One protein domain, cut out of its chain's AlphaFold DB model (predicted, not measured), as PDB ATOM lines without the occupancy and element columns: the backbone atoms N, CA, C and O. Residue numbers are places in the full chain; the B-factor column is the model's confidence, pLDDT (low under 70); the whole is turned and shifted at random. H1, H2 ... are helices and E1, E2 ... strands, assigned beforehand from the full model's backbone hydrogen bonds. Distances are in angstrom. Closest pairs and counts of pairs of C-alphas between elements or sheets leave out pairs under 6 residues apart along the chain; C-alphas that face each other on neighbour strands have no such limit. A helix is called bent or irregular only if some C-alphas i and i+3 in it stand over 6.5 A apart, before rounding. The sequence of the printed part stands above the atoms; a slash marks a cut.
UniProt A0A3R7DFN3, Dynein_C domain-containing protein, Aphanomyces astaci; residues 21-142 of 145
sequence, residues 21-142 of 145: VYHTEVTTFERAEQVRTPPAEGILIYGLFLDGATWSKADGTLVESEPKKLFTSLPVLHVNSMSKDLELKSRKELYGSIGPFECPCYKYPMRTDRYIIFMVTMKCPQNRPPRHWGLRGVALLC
ATOM      1  N   VAL A  21      65.103 -35.303  49.994       93.81
ATOM      2  CA  VAL A  21      65.084 -36.327  48.943       93.81
ATOM      3  C   VAL A  21      66.497 -36.654  48.469       93.81
ATOM      4  O   VAL A  21      67.435 -35.906  48.729       93.81
ATOM      5  N   TYR A  22      66.661 -37.830  47.859       93.88
ATOM      6  CA  TYR A  22      67.911 -38.160  47.176       93.88
ATOM      7  C   TYR A  22      67.924 -37.457  45.831       93.88
ATOM      8  O   TYR A  22      66.885 -37.375  45.179       93.88
ATOM      9  N   HIS A  23      69.100 -37.006  45.433       94.31
ATOM     10  CA  HIS A  23      69.346 -36.474  44.109       94.31
ATOM     11  C   HIS A  23      70.613 -37.124  43.560       94.31
ATOM     12  O   HIS A  23      71.544 -37.443  44.310       94.31
ATOM     13  N   THR A  24      70.599 -37.415  42.262       95.75
ATOM     14  CA  THR A  24      71.638 -38.207  41.609       95.75
ATOM     15  C   THR A  24      72.073 -37.568  40.305       95.75
ATOM     16  O   THR A  24      71.238 -37.202  39.483       95.75
ATOM     17  N   GLU A  25      73.378 -37.513  40.076       94.69
ATOM     18  CA  GLU A  25      73.951 -36.961  38.852       94.69
ATOM     19  C   GLU A  25      75.090 -37.839  38.356       94.69
ATOM     20  O   GLU A  25      75.989 -38.225  39.105       94.69
ATOM     21  N   VAL A  26      75.074 -38.149  37.062       95.31
ATOM     22  CA  VAL A  26      76.206 -38.813  36.417       95.31
ATOM     23  C   VAL A  26      77.285 -37.764  36.177       95.31
ATOM     24  O   VAL A  26      77.052 -36.779  35.477       95.31
ATOM     25  N   THR A  27      78.465 -37.965  36.759       94.44
ATOM     26  CA  THR A  27      79.572 -37.009  36.653       94.44
ATOM     27  C   THR A  27      80.368 -37.204  35.359       94.44
ATOM     28  O   THR A  27      80.155 -38.144  34.592       94.44
ATOM     29  N   THR A  28      81.338 -36.319  35.126       92.75
ATOM     30  CA  THR A  28      82.307 -36.440  34.026       92.75
ATOM     31  C   THR A  28      83.478 -37.372  34.347       92.75
ATOM     32  O   THR A  28      84.269 -37.681  33.456       92.75
ATOM     33  N   PHE A  29      83.610 -37.837  35.595       94.19
ATOM     34  CA  PHE A  29      84.661 -38.771  35.986       94.19
ATOM     35  C   PHE A  29      84.297 -40.178  35.517       94.19
ATOM     36  O   PHE A  29      83.277 -40.734  35.905       94.19
ATOM     37  N   GLU A  30      85.138 -40.781  34.689       91.38
ATOM     38  CA  GLU A  30      84.931 -42.130  34.169       91.38
ATOM     39  C   GLU A  30      85.348 -43.200  35.166       91.38
ATOM     40  O   GLU A  30      84.691 -44.231  35.277       91.38
ATOM     41  N   ARG A  31      86.463 -42.963  35.860       92.56
ATOM     42  CA  ARG A  31      87.052 -43.908  36.803       92.56
ATOM     43  C   ARG A  31      87.284 -43.259  38.153       92.56
ATOM     44  O   ARG A  31      87.493 -42.046  38.245       92.56
ATOM     45  N   ALA A  32      87.305 -44.084  39.194       92.19
ATOM     46  CA  ALA A  32      87.506 -43.634  40.566       92.19
ATOM     47  C   ALA A  32      88.814 -42.841  40.749       92.19
ATOM     48  O   ALA A  32      88.837 -41.886  41.518       92.19
ATOM     49  N   GLU A  33      89.878 -43.155  40.002       94.19
ATOM     50  CA  GLU A  33      91.181 -42.488  40.155       94.19
ATOM     51  C   GLU A  33      91.176 -41.029  39.672       94.19
ATOM     52  O   GLU A  33      92.081 -40.259  39.995       94.19
ATOM     53  N   GLN A  34      90.173 -40.626  38.885       93.56
ATOM     54  CA  GLN A  34      90.026 -39.234  38.449       93.56
ATOM     55  C   GLN A  34      89.447 -38.341  39.556       93.56
ATOM     56  O   GLN A  34      89.594 -37.118  39.496       93.56
ATOM     57  N   VAL A  35      88.830 -38.936  40.579       93.12
ATOM     58  CA  VAL A  35      88.283 -38.225  41.732       93.12
ATOM     59  C   VAL A  35      89.424 -37.887  42.690       93.12
ATOM     60  O   VAL A  35      89.919 -38.737  43.423       93.12
ATOM     61  N   ARG A  36      89.852 -36.622  42.689       93.00
ATOM     62  CA  ARG A  36      90.958 -36.145  43.543       93.00
ATOM     63  C   ARG A  36      90.512 -35.663  44.916       93.00
ATOM     64  O   ARG A  36      91.300 -35.663  45.856       93.00
ATOM     65  N   THR A  37      89.268 -35.216  45.018       91.56
ATOM     66  CA  THR A  37      88.707 -34.617  46.229       91.56
ATOM     67  C   THR A  37      87.326 -35.198  46.494       91.56
ATOM     68  O   THR A  37      86.555 -35.356  45.542       91.56
ATOM     69  N   PRO A  38      86.982 -35.490  47.759       89.19
ATOM     70  CA  PRO A  38      85.628 -35.897  48.099       89.19
ATOM     71  C   PRO A  38      84.636 -34.760  47.800       89.19
ATOM     72  O   PRO A  38      85.019 -33.585  47.857       89.19
ATOM     73  N   PRO A  39      83.367 -35.078  47.490       92.25
ATOM     74  CA  PRO A  39      82.352 -34.052  47.324       92.25
ATOM     75  C   PRO A  39      82.105 -33.347  48.664       92.25
ATOM     76  O   PRO A  39      82.225 -33.958  49.728       92.25
ATOM     77  N   ALA A  40      81.730 -32.066  48.615       89.12
ATOM     78  CA  ALA A  40      81.383 -31.308  49.819       89.12
ATOM     79  C   ALA A  40      80.237 -31.981  50.595       89.12
ATOM     80  O   ALA A  40      80.267 -32.069  51.825       89.12
ATOM     81  N   GLU A  41      79.264 -32.514  49.853       89.88
ATOM     82  CA  GLU A  41      78.169 -33.312  50.379       89.88
ATOM     83  C   GLU A  41      77.826 -34.493  49.476       89.88
ATOM     84  O   GLU A  41      77.942 -34.450  48.248       89.88
ATOM     85  N   GLY A  42      77.352 -35.555  50.117       92.38
ATOM     86  CA  GLY A  42      76.977 -36.789  49.457       92.38
ATOM     87  C   GLY A  42      78.142 -37.750  49.246       92.38
ATOM     88  O   GLY A  42      79.141 -37.706  49.963       92.38
ATOM     89  N   ILE A  43      77.971 -38.670  48.302       94.31
ATOM     90  CA  ILE A  43      78.895 -39.768  48.023       94.31
ATOM     91  C   ILE A  43      79.084 -39.945  46.518       94.31
ATOM     92  O   ILE A  43      78.179 -39.674  45.731       94.31
ATOM     93  N   LEU A  44      80.261 -40.427  46.130       96.31
ATOM     94  CA  LEU A  44      80.575 -40.808  44.756       96.31
ATOM     95  C   LEU A  44      80.608 -42.333  44.661       96.31
ATOM     96  O   LEU A  44      81.259 -42.992  45.470       96.31
ATOM     97  N   ILE A  45      79.894 -42.882  43.686       95.88
ATOM     98  CA  ILE A  45      79.766 -44.318  43.448       95.88
ATOM     99  C   ILE A  45      80.417 -44.636  42.104       95.88
ATOM    100  O   ILE A  45      80.078 -44.043  41.083       95.88
ATOM    101  N   TYR A  46      81.341 -45.590  42.105       96.25
ATOM    102  CA  TYR A  46      81.977 -46.133  40.907       96.25
ATOM    103  C   TYR A  46      81.674 -47.631  40.783       96.25
ATOM    104  O   TYR A  46      81.387 -48.288  41.784       96.25
ATOM    105  N   GLY A  47      81.757 -48.166  39.561       95.69
ATOM    106  CA  GLY A  47      81.555 -49.592  39.291       95.69
ATOM    107  C   GLY A  47      80.097 -49.987  39.051       95.69
ATOM    108  O   GLY A  47      79.738 -51.137  39.268       95.69
ATOM    109  N   LEU A  48      79.253 -49.045  38.621       97.06
ATOM    110  CA  LEU A  48      77.906 -49.355  38.142       97.06
ATOM    111  C   LEU A  48      77.938 -49.679  36.647       97.06
ATOM    112  O   LEU A  48      78.732 -49.113  35.892       97.06
ATOM    113  N   PHE A  49      77.038 -50.554  36.212       96.88
ATOM    114  CA  PHE A  49      76.917 -50.977  34.821       96.88
ATOM    115  C   PHE A  49      75.522 -50.672  34.285       96.88
ATOM    116  O   PHE A  49      74.531 -50.910  34.963       96.88
ATOM    117  N   LEU A  50      75.437 -50.153  33.067       96.69
ATOM    118  CA  LEU A  50      74.208 -49.990  32.308       96.69
ATOM    119  C   LEU A  50      73.929 -51.238  31.481       96.69
ATOM    120  O   LEU A  50      74.796 -51.715  30.747       96.69
ATOM    121  N   ASP A  51      72.691 -51.702  31.569       95.94
ATOM    122  CA  ASP A  51      72.122 -52.763  30.751       95.94
ATOM    123  C   ASP A  51      71.025 -52.176  29.849       95.94
ATOM    124  O   ASP A  51      70.202 -51.370  30.294       95.94
ATOM    125  N   GLY A  52      71.032 -52.550  28.569       93.12
ATOM    126  CA  GLY A  52      70.094 -52.058  27.552       93.12
ATOM    127  C   GLY A  52      70.384 -50.652  27.005       93.12
ATOM    128  O   GLY A  52      69.632 -50.164  26.160       93.12
ATOM    129  N   ALA A  53      71.457 -49.997  27.458       95.88
ATOM    130  CA  ALA A  53      71.909 -48.692  26.970       95.88
ATOM    131  C   ALA A  53      73.404 -48.456  27.248       95.88
ATOM    132  O   ALA A  53      74.053 -49.207  27.976       95.88
ATOM    133  N   THR A  54      73.931 -47.370  26.683       96.00
ATOM    134  CA  THR A  54      75.244 -46.800  27.012       96.00
ATOM    135  C   THR A  54      75.079 -45.349  27.450       96.00
ATOM    136  O   THR A  54      74.102 -44.686  27.100       96.00
ATOM    137  N   TRP A  55      76.050 -44.825  28.190       95.94
ATOM    138  CA  TRP A  55      76.138 -43.400  28.486       95.94
ATOM    139  C   TRP A  55      77.070 -42.681  27.501       95.94
ATOM    140  O   TRP A  55      78.261 -42.990  27.430       95.94
ATOM    141  N   SER A  56      76.545 -41.708  26.748       94.81
ATOM    142  CA  SER A  56      77.357 -40.804  25.926       94.81
ATOM    143  C   SER A  56      77.982 -39.741  26.816       94.81
ATOM    144  O   SER A  56      77.284 -38.925  27.412       94.81
ATOM    145  N   LYS A  57      79.314 -39.725  26.881       89.00
ATOM    146  CA  LYS A  57      80.078 -38.712  27.624       89.00
ATOM    147  C   LYS A  57      80.086 -37.362  26.919       89.00
ATOM    148  O   LYS A  57      80.083 -36.336  27.585       89.00
ATOM    149  N   ALA A  58      80.102 -37.381  25.585       90.31
ATOM    150  CA  ALA A  58      80.109 -36.170  24.773       90.31
ATOM    151  C   ALA A  58      78.825 -35.361  24.991       90.31
ATOM    152  O   ALA A  58      78.879 -34.150  25.176       90.31
ATOM    153  N   ASP A  59      77.688 -36.056  25.049       90.25
ATOM    154  CA  ASP A  59      76.376 -35.420  25.176       90.25
ATOM    155  C   ASP A  59      75.853 -35.410  26.619       90.25
ATOM    156  O   ASP A  59      74.875 -34.727  26.926       90.25
ATOM    157  N   GLY A  60      76.461 -36.208  27.505       93.25
ATOM    158  CA  GLY A  60      75.969 -36.458  28.857       93.25
ATOM    159  C   GLY A  60      74.561 -37.050  28.857       93.25
ATOM    160  O   GLY A  60      73.723 -36.597  29.631       93.25
ATOM    161  N   THR A  61      74.261 -37.982  27.946       95.31
ATOM    162  CA  THR A  61      72.916 -38.563  27.764       95.31
ATOM    163  C   THR A  61      72.959 -40.068  27.519       95.31
ATOM    164  O   THR A  61      73.982 -40.626  27.120       95.31
ATOM    165  N   LEU A  62      71.821 -40.736  27.720       96.31
ATOM    166  CA  LEU A  62      71.632 -42.124  27.305       96.31
ATOM    167  C   LEU A  62      71.674 -42.270  25.778       96.31
ATOM    168  O   LEU A  62      71.031 -41.527  25.036       96.31
ATOM    169  N   VAL A  63      72.385 -43.293  25.318       96.19
ATOM    170  CA  VAL A  63      72.436 -43.722  23.920       96.19
ATOM    171  C   VAL A  63      72.238 -45.232  23.832       96.19
ATOM    172  O   VAL A  63      72.319 -45.950  24.827       96.19
ATOM    173  N   GLU A  64      71.918 -45.725  22.640       94.50
ATOM    174  CA  GLU A  64      71.722 -47.161  22.428       94.50
ATOM    175  C   GLU A  64      73.012 -47.940  22.722       94.50
ATOM    176  O   GLU A  64      74.124 -47.436  22.548       94.50
ATOM    177  N   SER A  65      72.862 -49.180  23.184       92.12
ATOM    178  CA  SER A  65      73.990 -50.088  23.378       92.12
ATOM    179  C   SER A  65      74.635 -50.467  22.043       92.12
ATOM    180  O   SER A  65      73.945 -50.676  21.042       92.12
ATOM    181  N   GLU A  66      75.957 -50.623  22.040       91.31
ATOM    182  CA  GLU A  66      76.681 -51.158  20.885       91.31
ATOM    183  C   GLU A  66      76.299 -52.632  20.636       91.31
ATOM    184  O   GLU A  66      76.054 -53.381  21.590       91.31
ATOM    185  N   PRO A  67      76.260 -53.097  19.372       91.69
ATOM    186  CA  PRO A  67      75.968 -54.494  19.074       91.69
ATOM    187  C   PRO A  67      76.906 -55.448  19.823       91.69
ATOM    188  O   PRO A  67      78.121 -55.263  19.816       91.69
ATOM    189  N   LYS A  68      76.336 -56.505  20.418       90.38
ATOM    190  CA  LYS A  68      77.053 -57.545  21.189       90.38
ATOM    191  C   LYS A  68      77.711 -57.059  22.490       90.38
ATOM    192  O   LYS A  68      78.465 -57.815  23.098       90.38
ATOM    193  N   LYS A  69      77.399 -55.848  22.954       91.75
ATOM    194  CA  LYS A  69      77.840 -55.329  24.249       91.75
ATOM    195  C   LYS A  69      76.658 -55.305  25.211       91.75
ATOM    196  O   LYS A  69      75.822 -54.411  25.144       91.75
ATOM    197  N   LEU A  70      76.573 -56.331  26.058       90.19
ATOM    198  CA  LEU A  70      75.447 -56.515  26.984       90.19
ATOM    199  C   LEU A  70      75.432 -55.447  28.080       90.19
ATOM    200  O   LEU A  70      74.393 -54.863  28.361       90.19
ATOM    201  N   PHE A  71      76.605 -55.166  28.649       94.44
ATOM    202  CA  PHE A  71      76.765 -54.217  29.740       94.44
ATOM    203  C   PHE A  71      77.805 -53.163  29.385       94.44
ATOM    204  O   PHE A  71      78.826 -53.456  28.754       94.44
ATOM    205  N   THR A  72      77.566 -51.931  29.817       95.38
ATOM    206  CA  THR A  72      78.526 -50.833  29.681       95.38
ATOM    207  C   THR A  72      78.770 -50.177  31.028       95.38
ATOM    208  O   THR A  72      77.868 -50.104  31.850       95.38
ATOM    209  N   SER A  73      79.986 -49.718  31.301       95.31
ATOM    210  CA  SER A  73      80.268 -49.026  32.560       95.31
ATOM    211  C   SER A  73      79.608 -47.648  32.580       95.31
ATOM    212  O   SER A  73      79.744 -46.874  31.629       95.31
ATOM    213  N   LEU A  74      78.924 -47.333  33.677       96.62
ATOM    214  CA  LEU A  74      78.485 -45.978  33.977       96.62
ATOM    215  C   LEU A  74      79.686 -45.181  34.521       96.62
ATOM    216  O   LEU A  74      80.461 -45.728  35.313       96.62
ATOM    217  N   PRO A  75      79.844 -43.898  34.149       96.56
ATOM    218  CA  PRO A  75      80.740 -42.997  34.864       96.56
ATOM    219  C   PRO A  75      80.406 -42.917  36.358       96.56
ATOM    220  O   PRO A  75      79.359 -43.378  36.817       96.56
ATOM    221  N   VAL A  76      81.293 -42.290  37.122       97.00
ATOM    222  CA  VAL A  76      81.096 -42.075  38.553       97.00
ATOM    223  C   VAL A  76      79.779 -41.330  38.775       97.00
ATOM    224  O   VAL A  76      79.550 -40.252  38.219       97.00
ATOM    225  N   LEU A  77      78.919 -41.913  39.601       97.25
ATOM    226  CA  LEU A  77      77.635 -41.355  39.987       97.25
ATOM    227  C   LEU A  77      77.802 -40.559  41.279       97.25
ATOM    228  O   LEU A  77      78.268 -41.094  42.285       97.25
ATOM    229  N   HIS A  78      77.389 -39.298  41.281       96.31
ATOM    230  CA  HIS A  78      77.233 -38.517  42.500       96.31
ATOM    231  C   HIS A  78      75.828 -38.718  43.046       96.31
ATOM    232  O   HIS A  78      74.840 -38.534  42.341       96.31
ATOM    233  N   VAL A  79      75.744 -39.119  44.307       95.75
ATOM    234  CA  VAL A  79      74.491 -39.212  45.049       95.75
ATOM    235  C   VAL A  79      74.590 -38.215  46.185       95.75
ATOM    236  O   VAL A  79      75.510 -38.296  46.997       95.75
ATOM    237  N   ASN A  80      73.653 -37.280  46.269       94.31
ATOM    238  CA  ASN A  80      73.548 -36.335  47.374       94.31
ATOM    239  C   ASN A  80      72.130 -36.368  47.977       94.31
ATOM    240  O   ASN A  80      71.310 -37.247  47.686       94.31
ATOM    241  N   SER A  81      71.861 -35.480  48.926       93.69
ATOM    242  CA  SER A  81      70.509 -35.277  49.436       93.69
ATOM    243  C   SER A  81      70.240 -33.788  49.536       93.69
ATOM    244  O   SER A  81      71.112 -33.042  49.963       93.69
ATOM    245  N   MET A  82      69.043 -33.364  49.159       93.06
ATOM    246  CA  MET A  82      68.638 -31.960  49.201       93.06
ATOM    247  C   MET A  82      67.143 -31.838  49.475       93.06
ATOM    248  O   MET A  82      66.422 -32.840  49.460       93.06
ATOM    249  N   SER A  83      66.667 -30.626  49.762       93.31
ATOM    250  CA  SER A  83      65.235 -30.400  49.951       93.31
ATOM    251  C   SER A  83      64.447 -30.659  48.659       93.31
ATOM    252  O   SER A  83      64.950 -30.439  47.557       93.31
ATOM    253  N   LYS A  84      63.188 -31.093  48.784       92.62
ATOM    254  CA  LYS A  84      62.273 -31.332  47.652       92.62
ATOM    255  C   LYS A  84      62.185 -30.138  46.703       92.62
ATOM    256  O   LYS A  84      62.148 -30.328  45.490       92.62
ATOM    257  N   ASP A  85      62.166 -28.921  47.244       92.00
ATOM    258  CA  ASP A  85      62.080 -27.697  46.446       92.00
ATOM    259  C   ASP A  85      63.340 -27.452  45.616       92.00
ATOM    260  O   ASP A  85      63.248 -27.044  44.456       92.00
ATOM    261  N   LEU A  86      64.517 -27.695  46.201       92.06
ATOM    262  CA  LEU A  86      65.786 -27.601  45.483       92.06
ATOM    263  C   LEU A  86      65.882 -28.691  44.421       92.06
ATOM    264  O   LEU A  86      66.266 -28.396  43.293       92.06
ATOM    265  N   GLU A  87      65.437 -29.904  44.744       92.44
ATOM    266  CA  GLU A  87      65.464 -31.005  43.790       92.44
ATOM    267  C   GLU A  87      64.534 -30.758  42.599       92.44
ATOM    268  O   GLU A  87      64.898 -30.964  41.442       92.44
ATOM    269  N   LEU A  88      63.332 -30.232  42.842       91.25
ATOM    270  CA  LEU A  88      62.412 -29.892  41.760       91.25
ATOM    271  C   LEU A  88      62.989 -28.810  40.832       91.25
ATOM    272  O   LEU A  88      62.750 -28.852  39.622       91.25
ATOM    273  N   LYS A  89      63.732 -27.843  41.383       91.94
ATOM    274  CA  LYS A  89      64.431 -26.817  40.595       91.94
ATOM    275  C   LYS A  89      65.573 -27.433  39.788       91.94
ATOM    276  O   LYS A  89      65.591 -27.249  38.573       91.94
ATOM    277  N   SER A  90      66.436 -28.218  40.435       91.81
ATOM    278  CA  SER A  90      67.566 -28.904  39.798       91.81
ATOM    279  C   SER A  90      67.101 -29.795  38.645       91.81
ATOM    280  O   SER A  90      67.570 -29.670  37.514       91.81
ATOM    281  N   ARG A  91      66.055 -30.604  38.862       90.38
ATOM    282  CA  ARG A  91      65.476 -31.452  37.810       90.38
ATOM    283  C   ARG A  91      64.986 -30.662  36.600       90.38
ATOM    284  O   ARG A  91      65.171 -31.104  35.467       90.38
ATOM    285  N   LYS A  92      64.331 -29.519  36.817       89.75
ATOM    286  CA  LYS A  92      63.850 -28.670  35.716       89.75
ATOM    287  C   LYS A  92      65.007 -28.048  34.941       89.75
ATOM    288  O   LYS A  92      64.931 -27.980  33.719       89.75
ATOM    289  N   GLU A  93      66.057 -27.623  35.632       90.69
ATOM    290  CA  GLU A  93      67.241 -27.016  35.022       90.69
ATOM    291  C   GLU A  93      68.053 -28.032  34.205       90.69
ATOM    292  O   GLU A  93      68.372 -27.784  33.043       90.69
ATOM    293  N   LEU A  94      68.322 -29.209  34.772       89.00
ATOM    294  CA  LEU A  94      69.194 -30.219  34.164       89.00
ATOM    295  C   LEU A  94      68.537 -30.991  33.015       89.00
ATOM    296  O   LEU A  94      69.199 -31.338  32.030       89.00
ATOM    297  N   TYR A  95      67.241 -31.290  33.147       89.69
ATOM    298  CA  TYR A  95      66.528 -32.188  32.234       89.69
ATOM    299  C   TYR A  95      65.461 -31.484  31.382       89.69
ATOM    300  O   TYR A  95      64.913 -32.092  30.457       89.69
ATOM    301  N   GLY A  96      65.177 -30.206  31.653       87.19
ATOM    302  CA  GLY A  96      64.219 -29.403  30.895       87.19
ATOM    303  C   GLY A  96      62.816 -30.016  30.838       87.19
ATOM    304  O   GLY A  96      62.405 -30.790  31.703       87.19
ATOM    305  N   SER A  97      62.072 -29.688  29.779       84.94
ATOM    306  CA  SER A  97      60.683 -30.134  29.587       84.94
ATOM    307  C   SER A  97      60.532 -31.634  29.311       84.94
ATOM    308  O   SER A  97      59.440 -32.172  29.466       84.94
ATOM    309  N   ILE A  98      61.602 -32.306  28.879       87.81
ATOM    310  CA  ILE A  98      61.589 -33.745  28.569       87.81
ATOM    311  C   ILE A  98      61.633 -34.571  29.861       87.81
ATOM    312  O   ILE A  98      61.036 -35.647  29.928       87.81
ATOM    313  N   GLY A  99      62.304 -34.042  30.887       91.00
ATOM    314  CA  GLY A  99      62.501 -34.711  32.164       91.00
ATOM    315  C   GLY A  99      63.537 -35.844  32.104       91.00
ATOM    316  O   GLY A  99      63.953 -36.277  31.023       91.00
ATOM    317  N   PRO A 100      64.000 -36.318  33.273       94.75
ATOM    318  CA  PRO A 100      64.933 -37.432  33.349       94.75
ATOM    319  C   PRO A 100      64.227 -38.771  33.139       94.75
ATOM    320  O   PRO A 100      63.025 -38.917  33.376       94.75
ATOM    321  N   PHE A 101      65.007 -39.779  32.764       96.56
ATOM    322  CA  PHE A 101      64.617 -41.172  32.922       96.56
ATOM    323  C   PHE A 101      64.987 -41.655  34.323       96.56
ATOM    324  O   PHE A 101      66.147 -41.575  34.717       96.56
ATOM    325  N   GLU A 102      63.998 -42.155  35.060       96.25
ATOM    326  CA  GLU A 102      64.190 -42.795  36.363       96.25
ATOM    327  C   GLU A 102      64.665 -44.234  36.141       96.25
ATOM    328  O   GLU A 102      63.868 -45.145  35.909       96.25
ATOM    329  N   CYS A 103      65.980 -44.424  36.153       97.06
ATOM    330  CA  CYS A 103      66.610 -45.711  35.911       97.06
ATOM    331  C   CYS A 103      66.711 -46.511  37.221       97.06
ATOM    332  O   CYS A 103      67.363 -46.046  38.161       97.06
ATOM    333  N   PRO A 104      66.120 -47.714  37.313       97.38
ATOM    334  CA  PRO A 104      66.267 -48.555  38.495       97.38
ATOM    335  C   PRO A 104      67.678 -49.147  38.577       97.38
ATOM    336  O   PRO A 104      68.184 -49.709  37.605       97.38
ATOM    337  N   CYS A 105      68.296 -49.063  39.755       97.50
ATOM    338  CA  CYS A 105      69.566 -49.712  40.061       97.50
ATOM    339  C   CYS A 105      69.326 -51.011  40.836       97.50
ATOM    340  O   CYS A 105      68.803 -50.980  41.951       97.50
ATOM    341  N   TYR A 106      69.738 -52.141  40.264       97.50
ATOM    342  CA  TYR A 106      69.631 -53.466  40.865       97.50
ATOM    343  C   TYR A 106      70.980 -53.984  41.355       97.50
ATOM    344  O   TYR A 106      72.038 -53.666  40.814       97.50
ATOM    345  N   LYS A 107      70.935 -54.860  42.358       95.56
ATOM    346  CA  LYS A 107      72.119 -55.558  42.860       95.56
ATOM    347  C   LYS A 107      72.693 -56.556  41.847       95.56
ATOM    348  O   LYS A 107      73.909 -56.669  41.749       95.56
ATOM    349  N   TYR A 108      71.824 -57.256  41.117       94.00
ATOM    350  CA  TYR A 108      72.171 -58.335  40.186       94.00
ATOM    351  C   TYR A 108      71.416 -58.183  38.858       94.00
ATOM    352  O   TYR A 108      70.362 -57.537  38.847       94.00
ATOM    353  N   PRO A 109      71.869 -58.837  37.768       91.88
ATOM    354  CA  PRO A 109      71.177 -58.811  36.475       91.88
ATOM    355  C   PRO A 109      69.764 -59.407  36.517       91.88
ATOM    356  O   PRO A 109      68.918 -59.066  35.692       91.88
ATOM    357  N   MET A 110      69.473 -60.284  37.484       91.62
ATOM    358  CA  MET A 110      68.122 -60.798  37.709       91.62
ATOM    359  C   MET A 110      67.238 -59.697  38.308       91.62
ATOM    360  O   MET A 110      67.219 -59.486  39.515       91.62
ATOM    361  N   ARG A 111      66.491 -58.984  37.466       89.94
ATOM    362  CA  ARG A 111      65.699 -57.816  37.882       89.94
ATOM    363  C   ARG A 111      64.411 -58.241  38.576       89.94
ATOM    364  O   ARG A 111      63.437 -58.620  37.936       89.94
ATOM    365  N   THR A 112      64.423 -58.178  39.900       91.94
ATOM    366  CA  THR A 112      63.244 -58.379  40.747       91.94
ATOM    367  C   THR A 112      63.207 -57.297  41.814       91.94
ATOM    368  O   THR A 112      64.256 -56.766  42.191       91.94
ATOM    369  N   ASP A 113      62.023 -57.012  42.350       90.06
ATOM    370  CA  ASP A 113      61.831 -55.988  43.385       90.06
ATOM    371  C   ASP A 113      62.701 -56.230  44.625       90.06
ATOM    372  O   ASP A 113      63.121 -55.291  45.290       90.06
ATOM    373  N   ARG A 114      63.056 -57.488  44.915       94.19
ATOM    374  CA  ARG A 114      63.960 -57.836  46.022       94.19
ATOM    375  C   ARG A 114      65.371 -57.269  45.849       94.19
ATOM    376  O   ARG A 114      66.080 -57.089  46.838       94.19
ATOM    377  N   TYR A 115      65.804 -57.051  44.612       95.00
ATOM    378  CA  TYR A 115      67.164 -56.626  44.295       95.00
ATOM    379  C   TYR A 115      67.261 -55.160  43.892       95.00
ATOM    380  O   TYR A 115      68.368 -54.719  43.586       95.00
ATOM    381  N   ILE A 116      66.155 -54.409  43.882       95.50
ATOM    382  CA  ILE A 116      66.202 -52.967  43.638       95.50
ATOM    383  C   ILE A 116      66.871 -52.267  44.825       95.50
ATOM    384  O   ILE A 116      66.614 -52.589  45.983       95.50
ATOM    385  N   ILE A 117      67.759 -51.320  44.534       94.81
ATOM    386  CA  ILE A 117      68.497 -50.566  45.548       94.81
ATOM    387  C   ILE A 117      67.969 -49.132  45.598       94.81
ATOM    388  O   ILE A 117      67.548 -48.666  46.654       94.81
ATOM    389  N   PHE A 118      67.983 -48.427  44.464       95.25
ATOM    390  CA  PHE A 118      67.520 -47.042  44.352       95.25
ATOM    391  C   PHE A 118      67.253 -46.658  42.891       95.25
ATOM    392  O   PHE A 118      67.598 -47.404  41.975       95.25
ATOM    393  N   MET A 119      66.633 -45.494  42.688       95.75
ATOM    394  CA  MET A 119      66.423 -44.895  41.367       95.75
ATOM    395  C   MET A 119      67.513 -43.866  41.075       95.75
ATOM    396  O   MET A 119      67.922 -43.128  41.972       95.75
ATOM    397  N   VAL A 120      67.953 -43.814  39.820       96.56
ATOM    398  CA  VAL A 120      68.941 -42.855  39.321       96.56
ATOM    399  C   VAL A 120      68.330 -42.026  38.202       96.56
ATOM    400  O   VAL A 120      67.820 -42.568  37.221       96.56
ATOM    401  N   THR A 121      68.425 -40.709  38.320       95.75
ATOM    402  CA  THR A 121      67.964 -39.756  37.309       95.75
ATOM    403  C   THR A 121      68.973 -39.642  36.170       95.75
ATOM    404  O   THR A 121      70.062 -39.085  36.306       95.75
ATOM    405  N   MET A 122      68.592 -40.154  35.003       95.19
ATOM    406  CA  MET A 122      69.435 -40.203  33.811       95.19
ATOM    407  C   MET A 122      68.956 -39.203  32.760       95.19
ATOM    408  O   MET A 122      67.765 -39.121  32.445       95.19
ATOM    409  N   LYS A 123      69.888 -38.456  32.165       94.69
ATOM    410  CA  LYS A 123      69.559 -37.503  31.100       94.69
ATOM    411  C   LYS A 123      69.267 -38.238  29.794       94.69
ATOM    412  O   LYS A 123      69.998 -39.140  29.383       94.69
ATOM    413  N   CYS A 124      68.197 -37.821  29.130       94.44
ATOM    414  CA  CYS A 124      67.751 -38.380  27.861       94.44
ATOM    415  C   CYS A 124      68.100 -37.439  26.701       94.44
ATOM    416  O   CYS A 124      68.040 -36.219  26.877       94.44
ATOM    417  N   PRO A 125      68.429 -37.962  25.510       93.56
ATOM    418  CA  PRO A 125      68.573 -37.137  24.321       93.56
ATOM    419  C   PRO A 125      67.190 -36.676  23.833       93.56
ATOM    420  O   PRO A 125      66.182 -37.350  24.055       93.56
ATOM    421  N   GLN A 126      67.123 -35.537  23.135       87.69
ATOM    422  CA  GLN A 126      65.835 -34.924  22.775       87.69
ATOM    423  C   GLN A 126      64.937 -35.811  21.900       87.69
ATOM    424  O   GLN A 126      63.715 -35.756  21.996       87.69
ATOM    425  N   ASN A 127      65.543 -36.651  21.065       92.06
ATOM    426  CA  ASN A 127      64.841 -37.557  20.162       92.06
ATOM    427  C   ASN A 127      64.366 -38.864  20.826       92.06
ATOM    428  O   ASN A 127      63.612 -39.607  20.202       92.06
ATOM    429  N   ARG A 128      64.798 -39.174  22.058       93.94
ATOM    430  CA  ARG A 128      64.411 -40.395  22.786       93.94
ATOM    431  C   ARG A 128      63.996 -40.040  24.216       93.94
ATOM    432  O   ARG A 128      64.849 -40.025  25.106       93.94
ATOM    433  N   PRO A 129      62.700 -39.762  24.452       94.44
ATOM    434  CA  PRO A 129      62.207 -39.366  25.768       94.44
ATOM    435  C   PRO A 129      62.306 -40.521  26.781       94.44
ATOM    436  O   PRO A 129      62.454 -41.675  26.377       94.44
ATOM    437  N   PRO A 130      62.130 -40.260  28.088       96.25
ATOM    438  CA  PRO A 130      62.226 -41.269  29.148       96.25
ATOM    439  C   PRO A 130      61.456 -42.572  28.888       96.25
ATOM    440  O   PRO A 130      61.947 -43.661  29.179       96.25
ATOM    441  N   ARG A 131      60.272 -42.481  28.267       96.00
ATOM    442  CA  ARG A 131      59.450 -43.648  27.908       96.00
ATOM    443  C   ARG A 131      60.174 -44.634  26.987       96.00
ATOM    444  O   ARG A 131      59.954 -45.834  27.116       96.00
ATOM    445  N   HIS A 132      61.023 -44.147  26.081       96.38
ATOM    446  CA  HIS A 132      61.830 -44.990  25.194       96.38
ATOM    447  C   HIS A 132      62.713 -45.937  26.008       96.38
ATOM    448  O   HIS A 132      62.658 -47.149  25.831       96.38
ATOM    449  N   TRP A 133      63.457 -45.388  26.967       96.94
ATOM    450  CA  TRP A 133      64.384 -46.142  27.813       96.94
ATOM    451  C   TRP A 133      63.665 -47.081  28.783       96.94
ATOM    452  O   TRP A 133      64.123 -48.200  29.005       96.94
ATOM    453  N   GLY A 134      62.489 -46.678  29.273       96.06
ATOM    454  CA  GLY A 134      61.617 -47.559  30.051       96.06
ATOM    455  C   GLY A 134      61.171 -48.792  29.259       96.06
ATOM    456  O   GLY A 134      61.283 -49.911  29.750       96.06
ATOM    457  N   LEU A 135      60.734 -48.615  28.006       95.62
ATOM    458  CA  LEU A 135      60.312 -49.725  27.138       95.62
ATOM    459  C   LEU A 135      61.476 -50.616  26.687       95.62
ATOM    460  O   LEU A 135      61.287 -51.810  26.477       95.62
ATOM    461  N   ARG A 136      62.682 -50.051  26.558       93.50
ATOM    462  CA  ARG A 136      63.913 -50.817  26.305       93.50
ATOM    463  C   ARG A 136      64.368 -51.615  27.526       93.50
ATOM    464  O   ARG A 136      65.270 -52.436  27.399       93.50
ATOM    465  N   GLY A 137      63.755 -51.384  28.689       94.12
ATOM    466  CA  GLY A 137      64.170 -51.995  29.938       94.12
ATOM    467  C   GLY A 137      65.597 -51.590  30.283       94.12
ATOM    468  O   GLY A 137      66.414 -52.455  30.575       94.12
ATOM    469  N   VAL A 138      65.930 -50.302  30.214       96.69
ATOM    470  CA  VAL A 138      67.237 -49.846  30.699       96.69
ATOM    471  C   VAL A 138      67.286 -49.971  32.217       96.69
ATOM    472  O   VAL A 138      66.339 -49.586  32.905       96.69
ATOM    473  N   ALA A 139      68.387 -50.505  32.733       97.06
ATOM    474  CA  ALA A 139      68.624 -50.617  34.165       97.06
ATOM    475  C   ALA A 139      70.101 -50.397  34.499       97.06
ATOM    476  O   ALA A 139      70.981 -50.608  33.662       97.06
ATOM    477  N   LEU A 140      70.359 -50.002  35.744       97.62
ATOM    478  CA  LEU A 140      71.688 -50.019  36.337       97.62
ATOM    479  C   LEU A 140      71.884 -51.296  37.149       97.62
ATOM    480  O   LEU A 140      70.950 -51.789  37.779       97.62
ATOM    481  N   LEU A 141      73.108 -51.806  37.156       97.25
ATOM    482  CA  LEU A 141      73.508 -53.022  37.844       97.25
ATOM    483  C   LEU A 141      74.758 -52.751  38.685       97.25
ATOM    484  O   LEU A 141      75.713 -52.140  38.207       97.25
ATOM    485  N   CYS A 142      74.770 -53.229  39.928       96.25
ATOM    486  CA  CYS A 142      75.976 -53.239  40.763       96.25
ATOM    487  C   CYS A 142      76.905 -54.412  40.443       96.25
ATOM    488  O   CYS A 142      78.092 -54.347  40.744       96.25
TER     489      CYS A 142
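What this domain is: This is residues 21 to 142 of the 145 residues of the protein "Dynein_C domain-containing protein" of Aphanomyces astaci (UniProt A0A3R7DFN3). A strongly twisted sheet of five strands and a smaller sheet of three make a crossed sandwich, only partly face to face, with H2 over E8 of the larger sheet and H1 along E1 and E7 of the smaller. The small hairpin E4 and E5 sits near both edges of the larger sheet, E4 by E6 and E5 by E9. The printed part has 122 residues with two named helices and ten named strands, in the order E1 E2 E3 E4 E5 E6 E7 H1 E8 E9 H2 E10; the class is mixed, helices and strands. The larger sheet runs E6 E3 E10 E8 E9 and is mixed; the smaller runs E1 E7 E2 and is antiparallel. The whole is compact and rounded, with a radius of gyration of the C-alphas of 14.0 A and spans of 39 by 34 by 34 A.

How they stand to each other: In the larger sheet, E8, residues 101 to 106, and E9, residues 116 to 122, form an antiparallel hairpin, with N 103 and O 120 2.8 A apart. E10, residues 139 to 141, is parallel to E8, with N 140 and O 104 2.9 A apart. E3, residues 49 to 51, is antiparallel to E10, with N 49 and O 141 2.9 A apart, and to the edge strand E6, residues 71 to 73, with N 50 and O 72 2.7 A apart. In the smaller sheet E7, residues 77 to 83, is antiparallel to E1, residues 21 to 26, with N 25 and O 78 2.9 A apart, and to E2, residues 43 to 45, with N 45 and O 77 2.8 A apart. The two sheets form a sandwich, two sheets face to face, their strands at 87 degrees; the closest C-alphas of E1 and E9, of Thr 24 and Val 120, are 5.8 A apart. E4, residues 54 to 56, and E5, residues 61 to 63, form a hairpin, with N 54 and O 63 2.8 A apart. H2, residues 130 to 135, is on the larger sheet over E8, its height over the sheet 8.8 A, and runs along the strands, at 1 degrees to E8 on the local plane. H1, residues 84 to 98, is on the smaller sheet over E1 and E7 at a height of 10.9 A, only just along the strands at 27 degrees to E1 on the local plane, and only grazes the larger sheet with residues 91 to 95. Every O i to N i+4 pair is within hydrogen-bond range in H2, and 9 of 11 are in H1.

Where its parts are: E8 spans 15.5 A, E9 16.4 A, E1 16.9 A and E7 19.3 A. E1 begins with C-alpha 21 at (65.084, -36.327, 48.943), and E10 ends with C-alpha 141 at (73.508, -53.022, 37.844). H1 is 19.2 A long and irregular, with C-alphas 94 and 97 9.7 A apart.

The domain as a whole: The two C-alphas farthest apart, those of Lys 68 and Asp 85, are 41.9 A apart. The printed part has no cut. The link from E1 to E2, residues 27 to 42, is long. The mean pLDDT of the printed part is 93.8, and no printed residue is under 70.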